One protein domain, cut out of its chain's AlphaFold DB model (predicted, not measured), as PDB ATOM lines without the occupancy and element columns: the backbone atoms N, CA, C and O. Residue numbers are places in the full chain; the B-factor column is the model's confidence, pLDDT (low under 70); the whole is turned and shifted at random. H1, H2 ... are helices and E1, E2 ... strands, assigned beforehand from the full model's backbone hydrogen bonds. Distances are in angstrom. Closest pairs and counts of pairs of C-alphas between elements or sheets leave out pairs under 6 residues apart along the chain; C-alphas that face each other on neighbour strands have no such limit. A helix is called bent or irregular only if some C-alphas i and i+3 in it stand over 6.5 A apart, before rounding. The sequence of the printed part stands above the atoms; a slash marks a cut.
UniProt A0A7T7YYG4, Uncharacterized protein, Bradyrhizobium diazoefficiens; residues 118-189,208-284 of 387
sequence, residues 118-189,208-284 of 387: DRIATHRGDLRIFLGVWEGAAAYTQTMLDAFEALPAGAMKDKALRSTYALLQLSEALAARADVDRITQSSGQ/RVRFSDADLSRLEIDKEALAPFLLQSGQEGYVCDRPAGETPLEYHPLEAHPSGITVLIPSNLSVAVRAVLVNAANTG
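What this domain is: This is residues 118 to 189 and 208 to 284 of the 387 residues of an uncharacterized protein of Bradyrhizobium diazoefficiens (UniProt A0A7T7YYG4). Three helices, H1, H2 and H6, make the core, their centres set in a triangle, with H6 packed along both H1 and the long H2; the hairpin E1 E2 covers the groove between H1 and H2, and on the other side of H2 sits the small sheet E3 E5 E4. The short helices H3 and H4 lie at the rim of that sheet, while H5 and the long link after it loop away from the core. The printed part has 149 residues with six named helices and five named strands, in the order E1 E2 H1 H2 E3 H3 H4 H5 E4 E5 H6; both sheets are antiparallel and the class is mixed, helices and strands. It is compact, with a radius of gyration of the C-alphas of 14.9 A, and spans 46 by 38 by 35 A.

How they stand to each other: Look first at the sheet of E3, residues 210 to 212, E5, residues 260 to 263, and E4, residues 254 to 257, in the order E3, E5, E4. Between E3 and E5 you find N 211 and O 261 at 2.9 A. Between E4 and E5, which form a hairpin, N 262 and O 255 are within hydrogen-bond range at 2.8 A. H2, residues 155 to 178, only grazes this sheet, with residues 167 to 174; H3, residues 213 to 218, grazes it with those residues, and H4, residues 224 to 229, with 226 to 229. H2 is the hub, touching three helices. With its residues 159 to 167 alone it touches H4, about perpendicular at 80 degrees, the closest C-alphas being those of Ser 163 and Ala 225, 4.5 A apart. It touches H6, residues 268 to 283, at a shallow tilt of 1 degrees, opposite ways; look at the closest C-alphas, those of Thr 164 and Val 273, 5.5 A apart. H6, with residues 270 to 277 alone, touches H1, residues 137 to 149, the same way at a shallow tilt of 30 degrees, closest at the C-alphas of Thr 141 and Arg 274, 6.0 A. H1 and H2, a helical hairpin, only just touch, with 3 pairs of C-alphas within 8 A, the closest those of Phe 148 and Lys 157, 7.8 A. In the hairpin of E1, residues 118 to 122, and E2, residues 125 to 130, find N 120 and O 127 at 2.8 A. Its closest C-alphas to the helices are Ile 120 to Gln 142 of H1, 5.7 A, and Arg 128 to Glu 172 of H2, 4.8 A. H5, residues 236 to 239, touches no helix. Every O i to N i+4 pair is within hydrogen-bond range in H1, H2, H3 and H6; H4 has 0 of 2 but 2 of 3 O i to N i+3 pairs, and H5 is too short for an i+4 pair.

Where its parts are: Find C-alpha 118 at (17.796, -23.668, -19.565), where E1 begins; E2 then runs 16.7 A. H1 is 18.0 A long. H2 starts at C-alpha 155 at (-1.788, -45.421, -24.728) and runs 34.6 A. H4 is irregular, with C-alphas 225 and 228 7.2 A apart. E5 runs 10.5 A, and H6 runs 22.0 A to C-alpha 283 at (7.738, -51.532, -20.881).

The domain as a whole: The C-alphas farthest apart, those of Gly 154 and Gln 189, are 47.9 A apart. Residues 190 to 207 are not printed, and C-alphas 189 and 208 stand 23.5 A apart across this cut. The link from H5 to E4, residues 240 to 253, is long. The mean pLDDT of the printed part is 95.9, and no printed residue is under 70.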
ATOM      1  N   ASP A 118      17.941 -23.682 -18.112       96.06
ATOM      2  CA  ASP A 118      17.796 -23.668 -19.565       96.06
ATOM      3  C   ASP A 118      16.356 -24.034 -19.935       96.06
ATOM      4  O   ASP A 118      15.497 -24.175 -19.062       96.06
ATOM      5  N   ARG A 119      16.065 -24.139 -21.229       95.94
ATOM      6  CA  ARG A 119      14.713 -24.334 -21.749       95.94
ATOM      7  C   ARG A 119      14.594 -25.638 -22.520       95.94
ATOM      8  O   ARG A 119      15.485 -26.012 -23.276       95.94
ATOM      9  N   ILE A 120      13.442 -26.273 -22.358       97.19
ATOM     10  CA  ILE A 120      12.947 -27.329 -23.231       97.19
ATOM     11  C   ILE A 120      11.888 -26.696 -24.129       97.19
ATOM     12  O   ILE A 120      10.859 -26.223 -23.644       97.19
ATOM     13  N   ALA A 121      12.166 -26.645 -25.426       95.12
ATOM     14  CA  ALA A 121      11.247 -26.147 -26.434       95.12
ATOM     15  C   ALA A 121      10.220 -27.236 -26.748       95.12
ATOM     16  O   ALA A 121      10.572 -28.359 -27.110       95.12
ATOM     17  N   THR A 122       8.939 -26.911 -26.610       93.75
ATOM     18  CA  THR A 122       7.849 -27.859 -26.864       93.75
ATOM     19  C   THR A 122       6.777 -27.210 -27.729       93.75
ATOM     20  O   THR A 122       6.670 -25.986 -27.807       93.75
ATOM     21  N   HIS A 123       5.901 -28.020 -28.324       89.75
ATOM     22  CA  HIS A 123       4.713 -27.512 -29.024       89.75
ATOM     23  C   HIS A 123       3.739 -26.754 -28.098       89.75
ATOM     24  O   HIS A 123       2.806 -26.112 -28.576       89.75
ATOM     25  N   ARG A 124       3.945 -26.825 -26.775       88.88
ATOM     26  CA  ARG A 124       3.171 -26.131 -25.735       88.88
ATOM     27  C   ARG A 124       3.860 -24.860 -25.227       88.88
ATOM     28  O   ARG A 124       3.363 -24.242 -24.291       88.88
ATOM     29  N   GLY A 125       4.983 -24.480 -25.835       92.75
ATOM     30  CA  GLY A 125       5.839 -23.377 -25.410       92.75
ATOM     31  C   GLY A 125       7.139 -23.849 -24.761       92.75
ATOM     32  O   GLY A 125       7.380 -25.049 -24.592       92.75
ATOM     33  N   ASP A 126       7.981 -22.884 -24.413       95.19
ATOM     34  CA  ASP A 126       9.254 -23.124 -23.738       95.19
ATOM     35  C   ASP A 126       9.016 -23.372 -22.244       95.19
ATOM     36  O   ASP A 126       8.348 -22.581 -21.577       95.19
ATOM     37  N   LEU A 127       9.591 -24.448 -21.710       97.69
ATOM     38  CA  LEU A 127       9.514 -24.804 -20.292       97.69
ATOM     39  C   LEU A 127      10.916 -24.781 -19.685       97.69
ATOM     40  O   LEU A 127      11.821 -25.450 -20.188       97.69
ATOM     41  N   ARG A 128      11.116 -24.018 -18.606       98.19
ATOM     42  CA  ARG A 128      12.420 -23.908 -17.940       98.19
ATOM     43  C   ARG A 128      12.715 -25.113 -17.052       98.19
ATOM     44  O   ARG A 128      11.859 -25.589 -16.299       98.19
ATOM     45  N   ILE A 129      13.966 -25.557 -17.090       97.81
ATOM     46  CA  ILE A 129      14.517 -26.599 -16.221       97.81
ATOM     47  C   ILE A 129      15.758 -26.095 -15.488       97.81
ATOM     48  O   ILE A 129      16.480 -25.236 -15.991       97.81
ATOM     49  N   PHE A 130      16.012 -26.649 -14.306       97.75
ATOM     50  CA  PHE A 130      17.245 -26.433 -13.549       97.75
ATOM     51  C   PHE A 130      18.285 -27.463 -13.995       97.75
ATOM     52  O   PHE A 130      17.945 -28.638 -14.144       97.75
ATOM     53  N   LEU A 131      19.530 -27.036 -14.215       95.06
ATOM     54  CA  LEU A 131      20.584 -27.933 -14.710       95.06
ATOM     55  C   LEU A 131      21.279 -28.676 -13.558       95.06
ATOM     56  O   LEU A 131      21.417 -29.899 -13.599       95.06
ATOM     57  N   GLY A 132      21.618 -27.957 -12.482       92.56
ATOM     58  CA  GLY A 132      22.346 -28.515 -11.341       92.56
ATOM     59  C   GLY A 132      23.700 -29.081 -11.764       92.56
ATOM     60  O   GLY A 132      24.432 -28.438 -12.502       92.56
ATOM     61  N   VAL A 133      24.020 -30.290 -11.304       91.38
ATOM     62  CA  VAL A 133      25.294 -30.979 -11.601       91.38
ATOM     63  C   VAL A 133      25.255 -31.837 -12.872       91.38
ATOM     64  O   VAL A 133      26.191 -32.580 -13.152       91.38
ATOM     65  N   TRP A 134      24.149 -31.808 -13.618       93.06
ATOM     66  CA  TRP A 134      23.955 -32.678 -14.775       93.06
ATOM     67  C   TRP A 134      24.454 -32.013 -16.054       93.06
ATOM     68  O   TRP A 134      23.750 -31.196 -16.649       93.06
ATOM     69  N   GLU A 135      25.621 -32.445 -16.528       89.88
ATOM     70  CA  GLU A 135      26.177 -31.985 -17.802       89.88
ATOM     71  C   GLU A 135      25.167 -32.164 -18.948       89.88
ATOM     72  O   GLU A 135      24.604 -33.246 -19.169       89.88
ATOM     73  N   GLY A 136      24.916 -31.081 -19.688       90.25
ATOM     74  CA  GLY A 136      24.057 -31.106 -20.873       90.25
ATOM     75  C   GLY A 136      22.598 -31.493 -20.599       90.25
ATOM     76  O   GLY A 136      21.922 -31.984 -21.511       90.25
ATOM     77  N   ALA A 137      22.088 -31.294 -19.373       93.94
ATOM     78  CA  ALA A 137      20.753 -31.754 -18.976       93.94
ATOM     79  C   ALA A 137      19.647 -31.323 -19.953       93.94
ATOM     80  O   ALA A 137      18.784 -32.132 -20.302       93.94
ATOM     81  N   ALA A 138      19.695 -30.079 -20.440       94.88
ATOM     82  CA  ALA A 138      18.721 -29.547 -21.389       94.88
ATOM     83  C   ALA A 138      18.794 -30.226 -22.755       94.88
ATOM     84  O   ALA A 138      17.786 -30.745 -23.228       94.88
ATOM     85  N   ALA A 139      19.987 -30.309 -23.347       93.25
ATOM     86  CA  ALA A 139      20.187 -30.947 -24.644       93.25
ATOM     87  C   ALA A 139      19.740 -32.416 -24.630       93.25
ATOM     88  O   ALA A 139      19.023 -32.863 -25.531       93.25
ATOM     89  N   TYR A 140      20.099 -33.164 -23.581       94.62
ATOM     90  CA  TYR A 140      19.690 -34.560 -23.445       94.62
ATOM     91  C   TYR A 140      18.192 -34.721 -23.187       94.62
ATOM     92  O   TYR A 140      17.589 -35.665 -23.695       94.62
ATOM     93  N   THR A 141      17.583 -33.823 -22.412       97.62
ATOM     94  CA  THR A 141      16.140 -33.872 -22.140       97.62
ATOM     95  C   THR A 141      15.334 -33.516 -23.386       97.62
ATOM     96  O   THR A 141      14.395 -34.239 -23.705       97.62
ATOM     97  N   GLN A 142      15.746 -32.488 -24.134       97.06
ATOM     98  CA  GLN A 142      15.137 -32.102 -25.408       97.06
ATOM     99  C   GLN A 142      15.209 -33.250 -26.416       97.06
ATOM    100  O   GLN A 142      14.185 -33.692 -26.921       97.06
ATOM    101  N   THR A 143      16.409 -33.797 -26.636       95.94
ATOM    102  CA  THR A 143      16.626 -34.903 -27.583       95.94
ATOM    103  C   THR A 143      15.780 -36.127 -27.221       95.94
ATOM    104  O   THR A 143      15.213 -36.773 -28.099       95.94
ATOM    105  N   MET A 144      15.681 -36.458 -25.927       97.81
ATOM    106  CA  MET A 144      14.859 -37.576 -25.463       97.81
ATOM    107  C   MET A 144      13.366 -37.318 -25.670       97.81
ATOM    108  O   MET A 144      12.651 -38.223 -26.096       97.81
ATOM    109  N   LEU A 145      12.896 -36.105 -25.365       98.25
ATOM    110  CA  LEU A 145      11.500 -35.729 -25.552       98.25
ATOM    111  C   LEU A 145      11.119 -35.785 -27.034       98.25
ATOM    112  O   LEU A 145      10.183 -36.504 -27.370       98.25
ATOM    113  N   ASP A 146      11.885 -35.128 -27.906       97.12
ATOM    114  CA  ASP A 146      11.627 -35.076 -29.351       97.12
ATOM    115  C   ASP A 146      11.605 -36.488 -29.961       97.12
ATOM    116  O   ASP A 146      10.669 -36.866 -30.674       97.12
ATOM    117  N   ALA A 147      12.581 -37.329 -29.597       97.50
ATOM    118  CA  ALA A 147      12.649 -38.710 -30.066       97.50
ATOM    119  C   ALA A 147      11.452 -39.545 -29.589       97.50
ATOM    120  O   ALA A 147      10.906 -40.353 -30.345       97.50
ATOM    121  N   PHE A 148      11.023 -39.363 -28.338       98.31
ATOM    122  CA  PHE A 148       9.869 -40.075 -27.799       98.31
ATOM    123  C   PHE A 148       8.549 -39.579 -28.412       98.31
ATOM    124  O   PHE A 148       7.645 -40.375 -28.679       98.31
ATOM    125  N   GLU A 149       8.428 -38.281 -28.695       97.19
ATOM    126  CA  GLU A 149       7.282 -37.705 -29.406       97.19
ATOM    127  C   GLU A 149       7.165 -38.209 -30.847       97.19
ATOM    128  O   GLU A 149       6.045 -38.348 -31.345       97.19
ATOM    129  N   ALA A 150       8.275 -38.570 -31.491       96.00
ATOM    130  CA  ALA A 150       8.280 -39.149 -32.833       96.00
ATOM    131  C   ALA A 150       7.793 -40.614 -32.892       96.00
ATOM    132  O   ALA A 150       7.527 -41.132 -33.980       96.00
ATOM    133  N   LEU A 151       7.648 -41.300 -31.751       96.56
ATOM    134  CA  LEU A 151       7.177 -42.690 -31.711       96.56
ATOM    135  C   LEU A 151       5.728 -42.838 -32.216       96.56
ATOM    136  O   LEU A 151       4.947 -41.886 -32.150       96.56
ATOM    137  N   PRO A 152       5.305 -44.032 -32.672       94.44
ATOM    138  CA  PRO A 152       3.909 -44.283 -33.030       94.44
ATOM    139  C   PRO A 152       2.937 -43.974 -31.881       94.44
ATOM    140  O   PRO A 152       3.262 -44.156 -30.708       94.44
ATOM    141  N   ALA A 153       1.731 -43.504 -32.213       94.69
ATOM    142  CA  ALA A 153       0.697 -43.218 -31.218       94.69
ATOM    143  C   ALA A 153       0.281 -44.484 -30.450       94.69
ATOM    144  O   ALA A 153       0.216 -45.577 -31.016       94.69
ATOM    145  N   GLY A 154      -0.038 -44.329 -29.164       95.69
ATOM    146  CA  GLY A 154      -0.490 -45.431 -28.323       95.69
ATOM    147  C   GLY A 154      -0.611 -45.040 -26.855       95.69
ATOM    148  O   GLY A 154       0.083 -44.147 -26.376       95.69
ATOM    149  N   ALA A 155      -1.444 -45.768 -26.109       96.12
ATOM    150  CA  ALA A 155      -1.788 -45.421 -24.728       96.12
ATOM    151  C   ALA A 155      -0.571 -45.295 -23.789       96.12
ATOM    152  O   ALA A 155      -0.563 -44.449 -22.896       96.12
ATOM    153  N   MET A 156       0.474 -46.113 -23.990       96.25
ATOM    154  CA  MET A 156       1.717 -46.021 -23.213       96.25
ATOM    155  C   MET A 156       2.458 -44.707 -23.486       96.25
ATOM    156  O   MET A 156       2.882 -44.036 -22.545       96.25
ATOM    157  N   LYS A 157       2.574 -44.326 -24.765       96.94
ATOM    158  CA  LYS A 157       3.179 -43.059 -25.186       96.94
ATOM    159  C   LYS A 157       2.395 -41.883 -24.610       96.94
ATOM    160  O   LYS A 157       2.990 -41.008 -23.988       96.94
ATOM    161  N   ASP A 158       1.070 -41.901 -24.744       97.12
ATOM    162  CA  ASP A 158       0.199 -40.817 -24.279       97.12
ATOM    163  C   ASP A 158       0.293 -40.631 -22.758       97.12
ATOM    164  O   ASP A 158       0.415 -39.509 -22.264       97.12
ATOM    165  N   LYS A 159       0.309 -41.735 -21.999       97.75
ATOM    166  CA  LYS A 159       0.490 -41.714 -20.542       97.75
ATOM    167  C   LYS A 159       1.862 -41.166 -20.138       97.75
ATOM    168  O   LYS A 159       1.947 -40.364 -19.203       97.75
ATOM    169  N   ALA A 160       2.924 -41.594 -20.820       98.25
ATOM    170  CA  ALA A 160       4.280 -41.128 -20.551       98.25
ATOM    171  C   ALA A 160       4.417 -39.630 -20.849       98.25
ATOM    172  O   ALA A 160       4.857 -38.884 -19.982       98.25
ATOM    173  N   LEU A 161       3.936 -39.169 -22.009       98.12
ATOM    174  CA  LEU A 161       3.952 -37.751 -22.372       98.12
ATOM    175  C   LEU A 161       3.102 -36.902 -21.421       98.12
ATOM    176  O   LEU A 161       3.553 -35.837 -21.011       98.12
ATOM    177  N   ARG A 162       1.919 -37.370 -20.996       98.00
ATOM    178  CA  ARG A 162       1.115 -36.681 -19.967       98.00
ATOM    179  C   ARG A 162       1.910 -36.478 -18.676       98.00
ATOM    180  O   ARG A 162       1.902 -35.378 -18.133       98.00
ATOM    181  N   SER A 163       2.611 -37.514 -18.215       98.62
ATOM    182  CA  SER A 163       3.443 -37.452 -17.004       98.62
ATOM    183  C   SER A 163       4.635 -36.506 -17.190       98.62
ATOM    184  O   SER A 163       4.884 -35.643 -16.353       98.62
ATOM    185  N   THR A 164       5.329 -36.605 -18.325       98.56
ATOM    186  CA  THR A 164       6.451 -35.728 -18.683       98.56
ATOM    187  C   THR A 164       6.041 -34.260 -18.711       98.56
ATOM    188  O   THR A 164       6.689 -33.433 -18.074       98.56
ATOM    189  N   TYR A 165       4.945 -33.928 -19.394       98.38
ATOM    190  CA  TYR A 165       4.471 -32.550 -19.478       98.38
ATOM    191  C   TYR A 165       4.019 -32.003 -18.124       98.38
ATOM    192  O   TYR A 165       4.337 -30.857 -17.821       98.38
ATOM    193  N   ALA A 166       3.370 -32.816 -17.286       98.38
ATOM    194  CA  ALA A 166       3.033 -32.423 -15.919       98.38
ATOM    195  C   ALA A 166       4.290 -32.062 -15.101       98.38
ATOM    196  O   ALA A 166       4.308 -31.052 -14.396       98.38
ATOM    197  N   LEU A 167       5.368 -32.847 -15.223       98.75
ATOM    198  CA  LEU A 167       6.620 -32.588 -14.508       98.75
ATOM    199  C   LEU A 167       7.372 -31.362 -15.053       98.75
ATOM    200  O   LEU A 167       7.899 -30.568 -14.274       98.75
ATOM    201  N   LEU A 168       7.393 -31.168 -16.375       98.56
ATOM    202  CA  LEU A 168       8.006 -29.988 -16.994       98.56
ATOM    203  C   LEU A 168       7.230 -28.702 -16.668       98.56
ATOM    204  O   LEU A 168       7.848 -27.679 -16.386       98.56
ATOM    205  N   GLN A 169       5.895 -28.748 -16.625       98.25
ATOM    206  CA  GLN A 169       5.069 -27.630 -16.153       98.25
ATOM    207  C   GLN A 169       5.352 -27.292 -14.686       98.25
ATOM    208  O   GLN A 169       5.420 -26.119 -14.322       98.25
ATOM    209  N   LEU A 170       5.563 -28.306 -13.841       98.50
ATOM    210  CA  LEU A 170       5.964 -28.100 -12.451       98.50
ATOM    211  C   LEU A 170       7.338 -27.415 -12.354       98.50
ATOM    212  O   LEU A 170       7.511 -26.504 -11.543       98.50
ATOM    213  N   SER A 171       8.294 -27.823 -13.196       98.56
ATOM    214  CA  SER A 171       9.618 -27.195 -13.301       98.56
ATOM    215  C   SER A 171       9.535 -25.734 -13.754       98.56
ATOM    216  O   SER A 171      10.135 -24.860 -13.131       98.56
ATOM    217  N   GLU A 172       8.726 -25.447 -14.774       98.44
ATOM    218  CA  GLU A 172       8.474 -24.087 -15.253       98.44
ATOM    219  C   GLU A 172       7.838 -23.214 -14.161       98.44
ATOM    220  O   GLU A 172       8.293 -22.100 -13.896       98.44
ATOM    221  N   ALA A 173       6.840 -23.738 -13.444       98.38
ATOM    222  CA  ALA A 173       6.226 -23.031 -12.325       98.38
ATOM    223  C   ALA A 173       7.221 -22.774 -11.179       98.38
ATOM    224  O   ALA A 173       7.140 -21.744 -10.504       98.38
ATOM    225  N   LEU A 174       8.168 -23.689 -10.952       98.56
ATOM    226  CA  LEU A 174       9.239 -23.511  -9.975       98.56
ATOM    227  C   LEU A 174      10.223 -22.417 -10.405       98.56
ATOM    228  O   LEU A 174      10.537 -21.545  -9.595       98.56
ATOM    229  N   ALA A 175      10.654 -22.419 -11.668       98.44
ATOM    230  CA  ALA A 175      11.516 -21.385 -12.236       98.44
ATOM    231  C   ALA A 175      10.846 -20.002 -12.190       98.44
ATOM    232  O   ALA A 175      11.460 -19.026 -11.758       98.44
ATOM    233  N   ALA A 176       9.552 -19.924 -12.513       98.19
ATOM    234  CA  ALA A 176       8.761 -18.703 -12.380       98.19
ATOM    235  C   ALA A 176       8.691 -18.196 -10.927       98.19
ATOM    236  O   ALA A 176       8.844 -17.004 -10.680       98.19
ATOM    237  N   ARG A 177       8.508 -19.083  -9.936       98.06
ATOM    238  CA  ARG A 177       8.526 -18.716  -8.501       98.06
ATOM    239  C   ARG A 177       9.908 -18.288  -8.001       98.06
ATOM    240  O   ARG A 177      10.001 -17.576  -6.996       98.06
ATOM    241  N   ALA A 178      10.961 -18.785  -8.638       97.88
ATOM    242  CA  ALA A 178      12.340 -18.433  -8.341       97.88
ATOM    243  C   ALA A 178      12.796 -17.144  -9.044       97.88
ATOM    244  O   ALA A 178      13.796 -16.578  -8.616       97.88
ATOM    245  N   ASP A 179      12.029 -16.663 -10.029       97.31
ATOM    246  CA  ASP A 179      12.364 -15.519 -10.886       97.31
ATOM    247  C   ASP A 179      13.693 -15.719 -11.635       97.31
ATOM    248  O   ASP A 179      14.581 -14.868 -11.640       97.31
ATOM    249  N   VAL A 180      13.852 -16.905 -12.235       97.06
ATOM    250  CA  VAL A 180      15.071 -17.297 -12.959       97.06
ATOM    251  C   VAL A 180      14.779 -17.620 -14.418       97.06
ATOM    252  O   VAL A 180      13.751 -18.205 -14.752       97.06
ATOM    253  N   ASP A 181      15.695 -17.254 -15.302       95.25
ATOM    254  CA  ASP A 181      15.655 -17.534 -16.735       95.25
ATOM    255  C   ASP A 181      17.041 -18.001 -17.206       95.25
ATOM    256  O   ASP A 181      18.020 -17.982 -16.462       95.25
ATOM    257  N   ARG A 182      17.144 -18.404 -18.470       92.19
ATOM    258  CA  ARG A 182      18.372 -18.875 -19.110       92.19
ATOM    259  C   ARG A 182      19.533 -17.885 -19.008       92.19
ATOM    260  O   ARG A 182      20.686 -18.288 -18.922       92.19
ATOM    261  N   ILE A 183      19.233 -16.587 -19.036       92.44
ATOM    262  CA  ILE A 183      20.240 -15.519 -18.951       92.44
ATOM    263  C   ILE A 183      20.588 -15.133 -17.508       92.44
ATOM    264  O   ILE A 183      21.415 -14.244 -17.300       92.44
ATOM    265  N   THR A 184      19.945 -15.748 -16.513       93.69
ATOM    266  CA  THR A 184      20.209 -15.450 -15.109       93.69
ATOM    267  C   THR A 184      21.642 -15.834 -14.772       93.69
ATOM    268  O   THR A 184      22.045 -16.994 -14.863       93.69
ATOM    269  N   GLN A 185      22.417 -14.833 -14.362       89.81
ATOM    270  CA  GLN A 185      23.785 -15.044 -13.927       89.81
ATOM    271  C   GLN A 185      23.791 -15.837 -12.625       89.81
ATOM    272  O   GLN A 185      23.107 -15.496 -11.659       89.81
ATOM    273  N   SER A 186      24.582 -16.899 -12.620       91.94
ATOM    274  CA  SER A 186      24.856 -17.669 -11.415       91.94
ATOM    275  C   SER A 186      26.012 -17.053 -10.646       91.94
ATOM    276  O   SER A 186      26.880 -16.401 -11.227       91.94
ATOM    277  N   SER A 187      26.054 -17.298  -9.342       91.62
ATOM    278  CA  SER A 187      27.191 -16.915  -8.513       91.62
ATOM    279  C   SER A 187      27.485 -17.970  -7.449       91.62
ATOM    280  O   SER A 187      26.910 -19.059  -7.433       91.62
ATOM    281  N   GLY A 188      28.404 -17.625  -6.554       90.19
ATOM    282  CA  GLY A 188      28.900 -18.497  -5.502       90.19
ATOM    283  C   GLY A 188      30.393 -18.745  -5.667       90.19
ATOM    284  O   GLY A 188      31.005 -18.354  -6.660       90.19
ATOM    285  N   GLN A 189      30.987 -19.362  -4.653       93.62
ATOM    286  CA  GLN A 189      32.386 -19.768  -4.674       93.62
ATOM    287  C   GLN A 189      32.456 -21.266  -4.355       93.62
ATOM    288  O   GLN A 189      32.024 -21.651  -3.260       93.62
ATOM    289  N   ARG A 208       8.883 -21.867  -2.378       98.19
ATOM    290  CA  ARG A 208       8.991 -21.985  -3.849       98.19
ATOM    291  C   ARG A 208       8.744 -23.417  -4.319       98.19
ATOM    292  O   ARG A 208       7.984 -23.630  -5.258       98.19
ATOM    293  N   VAL A 209       9.321 -24.378  -3.602       98.62
ATOM    294  CA  VAL A 209       9.312 -25.810  -3.941       98.62
ATOM    295  C   VAL A 209       8.062 -26.563  -3.486       98.62
ATOM    296  O   VAL A 209       7.911 -27.737  -3.813       98.62
ATOM    297  N   ARG A 210       7.161 -25.927  -2.726       98.31
ATOM    298  CA  ARG A 210       5.941 -26.570  -2.212       98.31
ATOM    299  C   ARG A 210       4.741 -26.139  -3.033       98.31
ATOM    300  O   ARG A 210       4.449 -24.949  -3.135       98.31
ATOM    301  N   PHE A 211       4.022 -27.100  -3.584       98.56
ATOM    302  CA  PHE A 211       2.835 -26.867  -4.393       98.56
ATOM    303  C   PHE A 211       1.647 -27.483  -3.676       98.56
ATOM    304  O   PHE A 211       1.640 -28.676  -3.380       98.56
ATOM    305  N   SER A 212       0.667 -26.650  -3.342       98.06
ATOM    306  CA  SER A 212      -0.601 -27.126  -2.797       98.06
ATOM    307  C   SER A 212      -1.460 -27.776  -3.882       98.06
ATOM    308  O   SER A 212      -1.244 -27.534  -5.067       98.06
ATOM    309  N   ASP A 213      -2.488 -28.537  -3.504       97.69
ATOM    310  CA  ASP A 213      -3.458 -29.052  -4.487       97.69
ATOM    311  C   ASP A 213      -4.150 -27.914  -5.270       97.69
ATOM    312  O   ASP A 213      -4.426 -28.045  -6.464       97.69
ATOM    313  N   ALA A 214      -4.351 -26.756  -4.630       97.62
ATOM    314  CA  ALA A 214      -4.851 -25.551  -5.288       97.62
ATOM    315  C   ALA A 214      -3.837 -24.962  -6.286       97.62
ATOM    316  O   ALA A 214      -4.233 -24.479  -7.346       97.62
ATOM    317  N   ASP A 215      -2.533 -25.017  -5.983       98.06
ATOM    318  CA  ASP A 215      -1.497 -24.631  -6.945       98.06
ATOM    319  C   ASP A 215      -1.491 -25.556  -8.156       98.06
ATOM    320  O   ASP A 215      -1.482 -25.057  -9.274       98.06
ATOM    321  N   LEU A 216      -1.529 -26.876  -7.942       98.12
ATOM    322  CA  LEU A 216      -1.553 -27.856  -9.033       98.12
ATOM    323  C   LEU A 216      -2.777 -27.649  -9.929       98.12
ATOM    324  O   LEU A 216      -2.635 -27.565 -11.144       98.12
ATOM    325  N   SER A 217      -3.951 -27.444  -9.324       97.25
ATOM    326  CA  SER A 217      -5.191 -27.158 -10.057       97.25
ATOM    327  C   SER A 217      -5.086 -25.879 -10.892       97.25
ATOM    328  O   SER A 217      -5.481 -25.864 -12.052       97.25
ATOM    329  N   ARG A 218      -4.522 -24.801 -10.327       97.69
ATOM    330  CA  ARG A 218      -4.325 -23.517 -11.025       97.69
ATOM    331  C   ARG A 218      -3.307 -23.606 -12.162       97.69
ATOM    332  O   ARG A 218      -3.399 -22.839 -13.112       97.69
ATOM    333  N   LEU A 219      -2.325 -24.491 -12.032       96.50
ATOM    334  CA  LEU A 219      -1.327 -24.770 -13.063       96.50
ATOM    335  C   LEU A 219      -1.832 -25.774 -14.110       96.50
ATOM    336  O   LEU A 219      -1.079 -26.108 -15.016       96.50
ATOM    337  N   GLU A 220      -3.071 -26.263 -13.970       96.56
ATOM    338  CA  GLU A 220      -3.656 -27.316 -14.811       96.56
ATOM    339  C   GLU A 220      -2.822 -28.609 -14.811       96.56
ATOM    340  O   GLU A 220      -2.814 -29.380 -15.772       96.56
ATOM    341  N   ILE A 221      -2.122 -28.862 -13.701       97.38
ATOM    342  CA  ILE A 221      -1.311 -30.056 -13.501       97.38
ATOM    343  C   ILE A 221      -2.168 -31.118 -12.823       97.38
ATOM    344  O   ILE A 221      -2.567 -30.994 -11.664       97.38
ATOM    345  N   ASP A 222      -2.397 -32.202 -13.552       94.62
ATOM    346  CA  ASP A 222      -3.005 -33.416 -13.031       94.62
ATOM    347  C   ASP A 222      -2.067 -34.102 -12.025       94.62
ATOM    348  O   ASP A 222      -0.960 -34.526 -12.368       94.62
ATOM    349  N   LYS A 223      -2.499 -34.214 -10.766       95.00
ATOM    350  CA  LYS A 223      -1.667 -34.752  -9.679       95.00
ATOM    351  C   LYS A 223      -1.338 -36.227  -9.904       95.00
ATOM    352  O   LYS A 223      -0.236 -36.673  -9.587       95.00
ATOM    353  N   GLU A 224      -2.262 -36.975 -10.487       96.25
ATOM    354  CA  GLU A 224      -2.118 -38.382 -10.840       96.25
ATOM    355  C   GLU A 224      -1.016 -38.593 -11.890       96.25
ATOM    356  O   GLU A 224      -0.279 -39.578 -11.815       96.25
ATOM    357  N   ALA A 225      -0.831 -37.650 -12.819       98.00
ATOM    358  CA  ALA A 225       0.271 -37.665 -13.782       98.00
ATOM    359  C   ALA A 225       1.651 -37.492 -13.124       98.00
ATOM    360  O   ALA A 225       2.658 -37.889 -13.709       98.00
ATOM    361  N   LEU A 226       1.717 -36.947 -11.904       98.44
ATOM    362  CA  LEU A 226       2.965 -36.822 -11.147       98.44
ATOM    363  C   LEU A 226       3.318 -38.075 -10.336       98.44
ATOM    364  O   LEU A 226       4.433 -38.170  -9.822       98.44
ATOM    365  N   ALA A 227       2.408 -39.051 -10.235       97.50
ATOM    366  CA  ALA A 227       2.607 -40.266  -9.445       97.50
ATOM    367  C   ALA A 227       3.921 -41.024  -9.741       97.50
ATOM    368  O   ALA A 227       4.550 -41.470  -8.780       97.50
ATOM    369  N   PRO A 228       4.398 -41.142 -11.003       97.81
ATOM    370  CA  PRO A 228       5.666 -41.814 -11.303       97.81
ATOM    371  C   PRO A 228       6.900 -41.163 -10.663       97.81
ATOM    372  O   PRO A 228       7.929 -41.817 -10.531       97.81
ATOM    373  N   PHE A 229       6.809 -39.895 -10.261       98.69
ATOM    374  CA  PHE A 229       7.932 -39.102  -9.756       98.69
ATOM    375  C   PHE A 229       7.911 -38.929  -8.233       98.69
ATOM    376  O   PHE A 229       8.750 -38.217  -7.683       98.69
ATOM    377  N   LEU A 230       6.947 -39.548  -7.546       98.19
ATOM    378  CA  LEU A 230       6.830 -39.493  -6.093       98.19
ATOM    379  C   LEU A 230       7.779 -40.498  -5.439       98.19
ATOM    380  O   LEU A 230       7.714 -41.696  -5.729       98.19
ATOM    381  N   LEU A 231       8.618 -40.015  -4.522       97.06
ATOM    382  CA  LEU A 231       9.485 -40.836  -3.687       97.06
ATOM    383  C   LEU A 231       8.614 -41.713  -2.788       97.06
ATOM    384  O   LEU A 231       7.765 -41.217  -2.043       97.06
ATOM    385  N   GLN A 232       8.804 -43.025  -2.887       92.75
ATOM    386  CA  GLN A 232       8.003 -44.003  -2.164       92.75
ATOM    387  C   GLN A 232       8.568 -44.244  -0.763       92.75
ATOM    388  O   GLN A 232       9.779 -44.212  -0.540       92.75
ATOM    389  N   SER A 233       7.678 -44.552   0.181       88.31
ATOM    390  CA  SER A 233       8.072 -44.950   1.535       88.31
ATOM    391  C   SER A 233       8.997 -46.170   1.490       88.31
ATOM    392  O   SER A 233       8.704 -47.155   0.814       88.31
ATOM    393  N   GLY A 234      10.089 -46.127   2.249       88.06
ATOM    394  CA  GLY A 234      11.113 -47.170   2.287       88.06
ATOM    395  C   GLY A 234      12.271 -46.937   1.313       88.06
ATOM    396  O   GLY A 234      13.293 -47.609   1.430       88.06
ATOM    397  N   GLN A 235      12.161 -45.977   0.387       92.00
ATOM    398  CA  GLN A 235      13.263 -45.625  -0.510       92.00
ATOM    399  C   GLN A 235      14.300 -44.698   0.144       92.00
ATOM    400  O   GLN A 235      15.403 -44.562  -0.381       92.00
ATOM    401  N   GLU A 236      14.003 -44.096   1.300       89.38
ATOM    402  CA  GLU A 236      14.862 -43.094   1.949       89.38
ATOM    403  C   GLU A 236      16.225 -43.648   2.393       89.38
ATOM    404  O   GLU A 236      17.213 -42.911   2.433       89.38
ATOM    405  N   GLY A 237      16.313 -44.948   2.693       84.56
ATOM    406  CA  GLY A 237      17.588 -45.607   3.000       84.56
ATOM    407  C   GLY A 237      18.553 -45.596   1.810       84.56
ATOM    408  O   GLY A 237      19.741 -45.337   1.977       84.56
ATOM    409  N   TYR A 238      18.020 -45.761   0.598       92.50
ATOM    410  CA  TYR A 238      18.787 -45.832  -0.649       92.50
ATOM    411  C   TYR A 238      19.210 -44.464  -1.196       92.50
ATOM    412  O   TYR A 238      19.895 -44.360  -2.212       92.50
ATOM    413  N   VAL A 239      18.771 -43.384  -0.549       94.31
ATOM    414  CA  VAL A 239      19.122 -42.021  -0.946       94.31
ATOM    415  C   VAL A 239      20.567 -41.687  -0.559       94.31
ATOM    416  O   VAL A 239      21.184 -40.845  -1.211       94.31
ATOM    417  N   CYS A 240      21.144 -42.342   0.453       94.88
ATOM    418  CA  CYS A 240      22.473 -42.005   0.977       94.88
ATOM    419  C   CYS A 240      23.550 -43.079   0.800       94.88
ATOM    420  O   CYS A 240      24.712 -42.751   1.012       94.88
ATOM    421  N   ASP A 241      23.204 -44.307   0.412       94.06
ATOM    422  CA  ASP A 241      24.114 -45.467   0.392       94.06
ATOM    423  C   ASP A 241      24.830 -45.697  -0.952       94.06
ATOM    424  O   ASP A 241      25.469 -46.729  -1.151       94.06
ATOM    425  N   ARG A 242      24.696 -44.762  -1.896       94.75
ATOM    426  CA  ARG A 242      25.171 -44.914  -3.277       94.75
ATOM    427  C   ARG A 242      25.484 -43.576  -3.945       94.75
ATOM    428  O   ARG A 242      25.005 -42.550  -3.462       94.75
ATOM    429  N   PRO A 243      26.259 -43.537  -5.036       92.94
ATOM    430  CA  PRO A 243      26.603 -42.292  -5.726       92.94
ATOM    431  C   PRO A 243      25.390 -41.549  -6.309       92.94
ATOM    432  O   PRO A 243      24.307 -42.117  -6.472       92.94
ATOM    433  N   ALA A 244      25.575 -40.265  -6.634       89.19
ATOM    434  CA  ALA A 244      24.616 -39.537  -7.470       89.19
ATOM    435  C   ALA A 244      24.474 -40.236  -8.836       89.19
ATOM    436  O   ALA A 244      25.445 -40.780  -9.358       89.19
ATOM    437  N   GLY A 245      23.264 -40.255  -9.393       89.50
ATOM    438  CA  GLY A 245      22.936 -41.005 -10.613       89.50
ATOM    439  C   GLY A 245      22.414 -42.419 -10.365       89.50
ATOM    440  O   GLY A 245      21.804 -43.006 -11.256       89.50
ATOM    441  N   GLU A 246      22.589 -42.953  -9.154       92.69
ATOM    442  CA  GLU A 246      22.137 -44.301  -8.788       92.69
ATOM    443  C   GLU A 246      21.035 -44.296  -7.717       92.69
ATOM    444  O   GLU A 246      20.555 -45.361  -7.306       92.69
ATOM    445  N   THR A 247      20.612 -43.117  -7.249       94.88
ATOM    446  CA  THR A 247      19.627 -42.970  -6.172       94.88
ATOM    447  C   THR A 247      18.184 -42.997  -6.675       94.88
ATOM    448  O   THR A 247      17.903 -42.808  -7.859       94.88
ATOM    449  N   PRO A 248      17.206 -43.228  -5.782       96.25
ATOM    450  CA  PRO A 248      15.806 -43.037  -6.136       96.25
ATOM    451  C   PRO A 248      15.462 -41.590  -6.518       96.25
ATOM    452  O   PRO A 248      14.471 -41.386  -7.209       96.25
ATOM    453  N   LEU A 249      16.241 -40.582  -6.099       96.38
ATOM    454  CA  LEU A 249      15.909 -39.169  -6.326       96.38
ATOM    455  C   LEU A 249      16.041 -38.733  -7.786       96.38
ATOM    456  O   LEU A 249      15.422 -37.740  -8.163       96.38
ATOM    457  N   GLU A 250      16.827 -39.428  -8.604       95.56
ATOM    458  CA  GLU A 250      16.918 -39.172 -10.045       95.56
ATOM    459  C   GLU A 250      15.646 -39.603 -10.791       95.56
ATOM    460  O   GLU A 250      15.351 -39.082 -11.864       95.56
ATOM    461  N   TYR A 251      14.872 -40.522 -10.209       96.62
ATOM    462  CA  TYR A 251      13.618 -41.043 -10.763       96.62
ATOM    463  C   TYR A 251      12.395 -40.442 -10.067       96.62
ATOM    464  O   TYR A 251      11.350 -40.234 -10.685       96.62
ATOM    465  N   HIS A 252      12.535 -40.154  -8.774       97.88
ATOM    466  CA  HIS A 252      11.463 -39.740  -7.886       97.88
ATOM    467  C   HIS A 252      11.820 -38.451  -7.117       97.88
ATOM    468  O   HIS A 252      11.981 -38.469  -5.894       97.88
ATOM    469  N   PRO A 253      11.969 -37.309  -7.814       98.12
ATOM    470  CA  PRO A 253      12.403 -36.045  -7.215       98.12
ATOM    471  C   PRO A 253      11.314 -35.324  -6.399       98.12
ATOM    472  O   PRO A 253      11.541 -34.197  -5.954       98.12
ATOM    473  N   LEU A 254      10.128 -35.914  -6.220       98.62
ATOM    474  CA  LEU A 254       8.994 -35.296  -5.534       98.62
ATOM    475  C   LEU A 254       8.645 -36.038  -4.239       98.62
ATOM    476  O   LEU A 254       8.662 -37.261  -4.189       98.62
ATOM    477  N   GLU A 255       8.225 -35.310  -3.209       97.50
ATOM    478  CA  GLU A 255       7.619 -35.873  -1.997       97.50
ATOM    479  C   GLU A 255       6.143 -35.468  -1.929       97.50
ATOM    480  O   GLU A 255       5.811 -34.280  -1.980       97.50
ATOM    481  N   ALA A 256       5.246 -36.443  -1.797       96.38
ATOM    482  CA  ALA A 256       3.833 -36.173  -1.567       96.38
ATOM    483  C   ALA A 256       3.561 -35.868  -0.089       96.38
ATOM    484  O   ALA A 256       4.132 -36.472   0.816       96.38
ATOM    485  N   HIS A 257       2.617 -34.968   0.165       92.94
ATOM    486  CA  HIS A 257       2.073 -34.729   1.497       92.94
ATOM    487  C   HIS A 257       0.556 -34.489   1.421       92.94
ATOM    488  O   HIS A 257       0.035 -34.238   0.333       92.94
ATOM    489  N   PRO A 258      -0.188 -34.520   2.548       90.12
ATOM    490  CA  PRO A 258      -1.655 -34.508   2.516       90.12
ATOM    491  C   PRO A 258      -2.281 -33.361   1.717       90.12
ATOM    492  O   PRO A 258      -3.344 -33.536   1.145       90.12
ATOM    493  N   SER A 259      -1.616 -32.204   1.665       91.25
ATOM    494  CA  SER A 259      -2.118 -30.995   1.005       91.25
ATOM    495  C   SER A 259      -1.392 -30.626  -0.299       91.25
ATOM    496  O   SER A 259      -1.361 -29.442  -0.636       91.25
ATOM    497  N   GLY A 260      -0.680 -31.561  -0.942       96.25
ATOM    498  CA  GLY A 260       0.059 -31.285  -2.182       96.25
ATOM    499  C   GLY A 260       1.381 -32.043  -2.322       96.25
ATOM    500  O   GLY A 260       1.492 -33.191  -1.896       96.25
ATOM    501  N   ILE A 261       2.380 -31.397  -2.922       98.12
ATOM    502  CA  ILE A 261       3.699 -31.976  -3.197       98.12
ATOM    503  C   ILE A 261       4.837 -31.004  -2.869       98.12
ATOM    504  O   ILE A 261       4.664 -29.784  -2.841       98.12
ATOM    505  N   THR A 262       6.029 -31.546  -2.649       98.50
ATOM    506  CA  THR A 262       7.278 -30.791  -2.513       98.50
ATOM    507  C   THR A 262       8.298 -31.301  -3.528       98.50
ATOM    508  O   THR A 262       8.510 -32.506  -3.628       98.50
ATOM    509  N   VAL A 263       8.936 -30.398  -4.272       98.75
ATOM    510  CA  VAL A 263      10.099 -30.719  -5.112       98.75
ATOM    511  C   VAL A 263      11.321 -30.852  -4.201       98.75
ATOM    512  O   VAL A 263      11.637 -29.914  -3.475       98.75
ATOM    513  N   LEU A 264      11.981 -32.012  -4.209       98.44
ATOM    514  CA  LEU A 264      13.129 -32.309  -3.344       98.44
ATOM    515  C   LEU A 264      14.457 -31.866  -3.962       98.44
ATOM    516  O   LEU A 264      15.303 -31.318  -3.263       98.44
ATOM    517  N   ILE A 265      14.635 -32.114  -5.262       98.06
ATOM    518  CA  ILE A 265      15.843 -31.772  -6.022       98.06
ATOM    519  C   ILE A 265      15.398 -31.191  -7.376       98.06
ATOM    520  O   ILE A 265      14.979 -31.955  -8.249       98.06
ATOM    521  N   PRO A 266      15.433 -29.856  -7.567       98.25
ATOM    522  CA  PRO A 266      14.959 -29.213  -8.798       98.25
ATOM    523  C   PRO A 266      15.672 -29.690 -10.073       98.25
ATOM    524  O   PRO A 266      15.026 -29.904 -11.098       98.25
ATOM    525  N   SER A 267      16.986 -29.908 -10.006       96.81
ATOM    526  CA  SER A 267      17.823 -30.384 -11.119       96.81
ATOM    527  C   SER A 267      17.438 -31.792 -11.596       96.81
ATOM    528  O   SER A 267      17.478 -32.091 -12.795       96.81
ATOM    529  N   ASN A 268      16.956 -32.643 -10.684       98.12
ATOM    530  CA  ASN A 268      16.567 -34.021 -10.989       98.12
ATOM    531  C   ASN A 268      15.248 -34.137 -11.757       98.12
ATOM    532  O   ASN A 268      14.962 -35.209 -12.288       98.12
ATOM    533  N   LEU A 269      14.460 -33.062 -11.884       98.56
ATOM    534  CA  LEU A 269      13.243 -33.079 -12.703       98.56
ATOM    535  C   LEU A 269      13.563 -33.453 -14.161       98.56
ATOM    536  O   LEU A 269      12.851 -34.253 -14.765       98.56
ATOM    537  N   SER A 270      14.676 -32.948 -14.703       97.50
ATOM    538  CA  SER A 270      15.133 -33.261 -16.066       97.50
ATOM    539  C   SER A 270      15.562 -34.729 -16.225       97.50
ATOM    540  O   SER A 270      15.274 -35.379 -17.232       97.50
ATOM    541  N   VAL A 271      16.222 -35.295 -15.209       97.62
ATOM    542  CA  VAL A 271      16.632 -36.706 -15.191       97.62
ATOM    543  C   VAL A 271      15.413 -37.619 -15.100       97.62
ATOM    544  O   VAL A 271      15.300 -38.565 -15.879       97.62
ATOM    545  N   ALA A 272      14.456 -37.278 -14.239       98.50
ATOM    546  CA  ALA A 272      13.233 -38.042 -14.047       98.50
ATOM    547  C   ALA A 272      12.365 -38.076 -15.315       98.50
ATOM    548  O   ALA A 272      11.820 -39.128 -15.658       98.50
ATOM    549  N   VAL A 273      12.299 -36.965 -16.066       98.56
ATOM    550  CA  VAL A 273      11.681 -36.933 -17.405       98.56
ATOM    551  C   VAL A 273      12.345 -37.946 -18.335       98.56
ATOM    552  O   VAL A 273      11.666 -38.770 -18.947       98.56
ATOM    553  N   ARG A 274      13.677 -37.938 -18.437       98.06
ATOM    554  CA  ARG A 274      14.388 -38.885 -19.309       98.06
ATOM    555  C   ARG A 274      14.128 -40.330 -18.886       98.06
ATOM    556  O   ARG A 274      13.823 -41.172 -19.729       98.06
ATOM    557  N   ALA A 275      14.175 -40.603 -17.585       97.44
ATOM    558  CA  ALA A 275      13.956 -41.934 -17.042       97.44
ATOM    559  C   ALA A 275      12.536 -42.463 -17.302       97.44
ATOM    560  O   ALA A 275      12.384 -43.618 -17.704       97.44
ATOM    561  N   VAL A 276      11.487 -41.646 -17.120       98.19
ATOM    562  CA  VAL A 276      10.104 -42.105 -17.351       98.19
ATOM    563  C   VAL A 276       9.857 -42.442 -18.820       98.19
ATOM    564  O   VAL A 276       9.183 -43.430 -19.109       98.19
ATOM    565  N   LEU A 277      10.443 -41.676 -19.746       98.50
ATOM    566  CA  LEU A 277      10.324 -41.918 -21.183       98.50
ATOM    567  C   LEU A 277      11.027 -43.222 -21.583       98.50
ATOM    568  O   LEU A 277      10.432 -44.070 -22.249       98.50
ATOM    569  N   VAL A 278      12.254 -43.439 -21.104       97.38
ATOM    570  CA  VAL A 278      12.998 -44.691 -21.334       97.38
ATOM    571  C   VAL A 278      12.240 -45.892 -20.774       97.38
ATOM    572  O   VAL A 278      12.053 -46.893 -21.468       97.38
ATOM    573  N   ASN A 279      11.750 -45.786 -19.538       96.75
ATOM    574  CA  ASN A 279      10.997 -46.860 -18.898       96.75
ATOM    575  C   ASN A 279       9.703 -47.166 -19.659       96.75
ATOM    576  O   ASN A 279       9.411 -48.331 -19.917       96.75
ATOM    577  N   ALA A 280       8.967 -46.141 -20.096       97.69
ATOM    578  CA  ALA A 280       7.757 -46.320 -20.890       97.69
ATOM    579  C   ALA A 280       8.034 -46.995 -22.241       97.69
ATOM    580  O   ALA A 280       7.278 -47.880 -22.647       97.69
ATOM    581  N   ALA A 281       9.124 -46.630 -22.924       97.12
ATOM    582  CA  ALA A 281       9.524 -47.290 -24.163       97.12
ATOM    583  C   ALA A 281       9.883 -48.761 -23.933       97.12
ATOM    584  O   ALA A 281       9.407 -49.624 -24.669       97.12
ATOM    585  N   ASN A 282      10.652 -49.064 -22.887       95.31
ATOM    586  CA  ASN A 282      11.034 -50.435 -22.559       95.31
ATOM    587  C   ASN A 282       9.817 -51.293 -22.190       95.31
ATOM    588  O   ASN A 282       9.619 -52.362 -22.765       95.31
ATOM    589  N   THR A 283       8.958 -50.815 -21.286       95.12
ATOM    590  CA  THR A 283       7.738 -51.532 -20.881       95.12
ATOM    591  C   THR A 283       6.742 -51.675 -22.032       95.12
ATOM    592  O   THR A 283       6.039 -52.678 -22.116       95.12
ATOM    593  N   GLY A 284       6.680 -50.694 -22.934       94.00
ATOM    594  CA  GLY A 284       5.816 -50.718 -24.112       94.00
ATOM    595  C   GLY A 284       6.371 -51.494 -25.310       94.00
ATOM    596  O   GLY A 284       5.725 -51.491 -26.353       94.00
TER     597      GLY A 284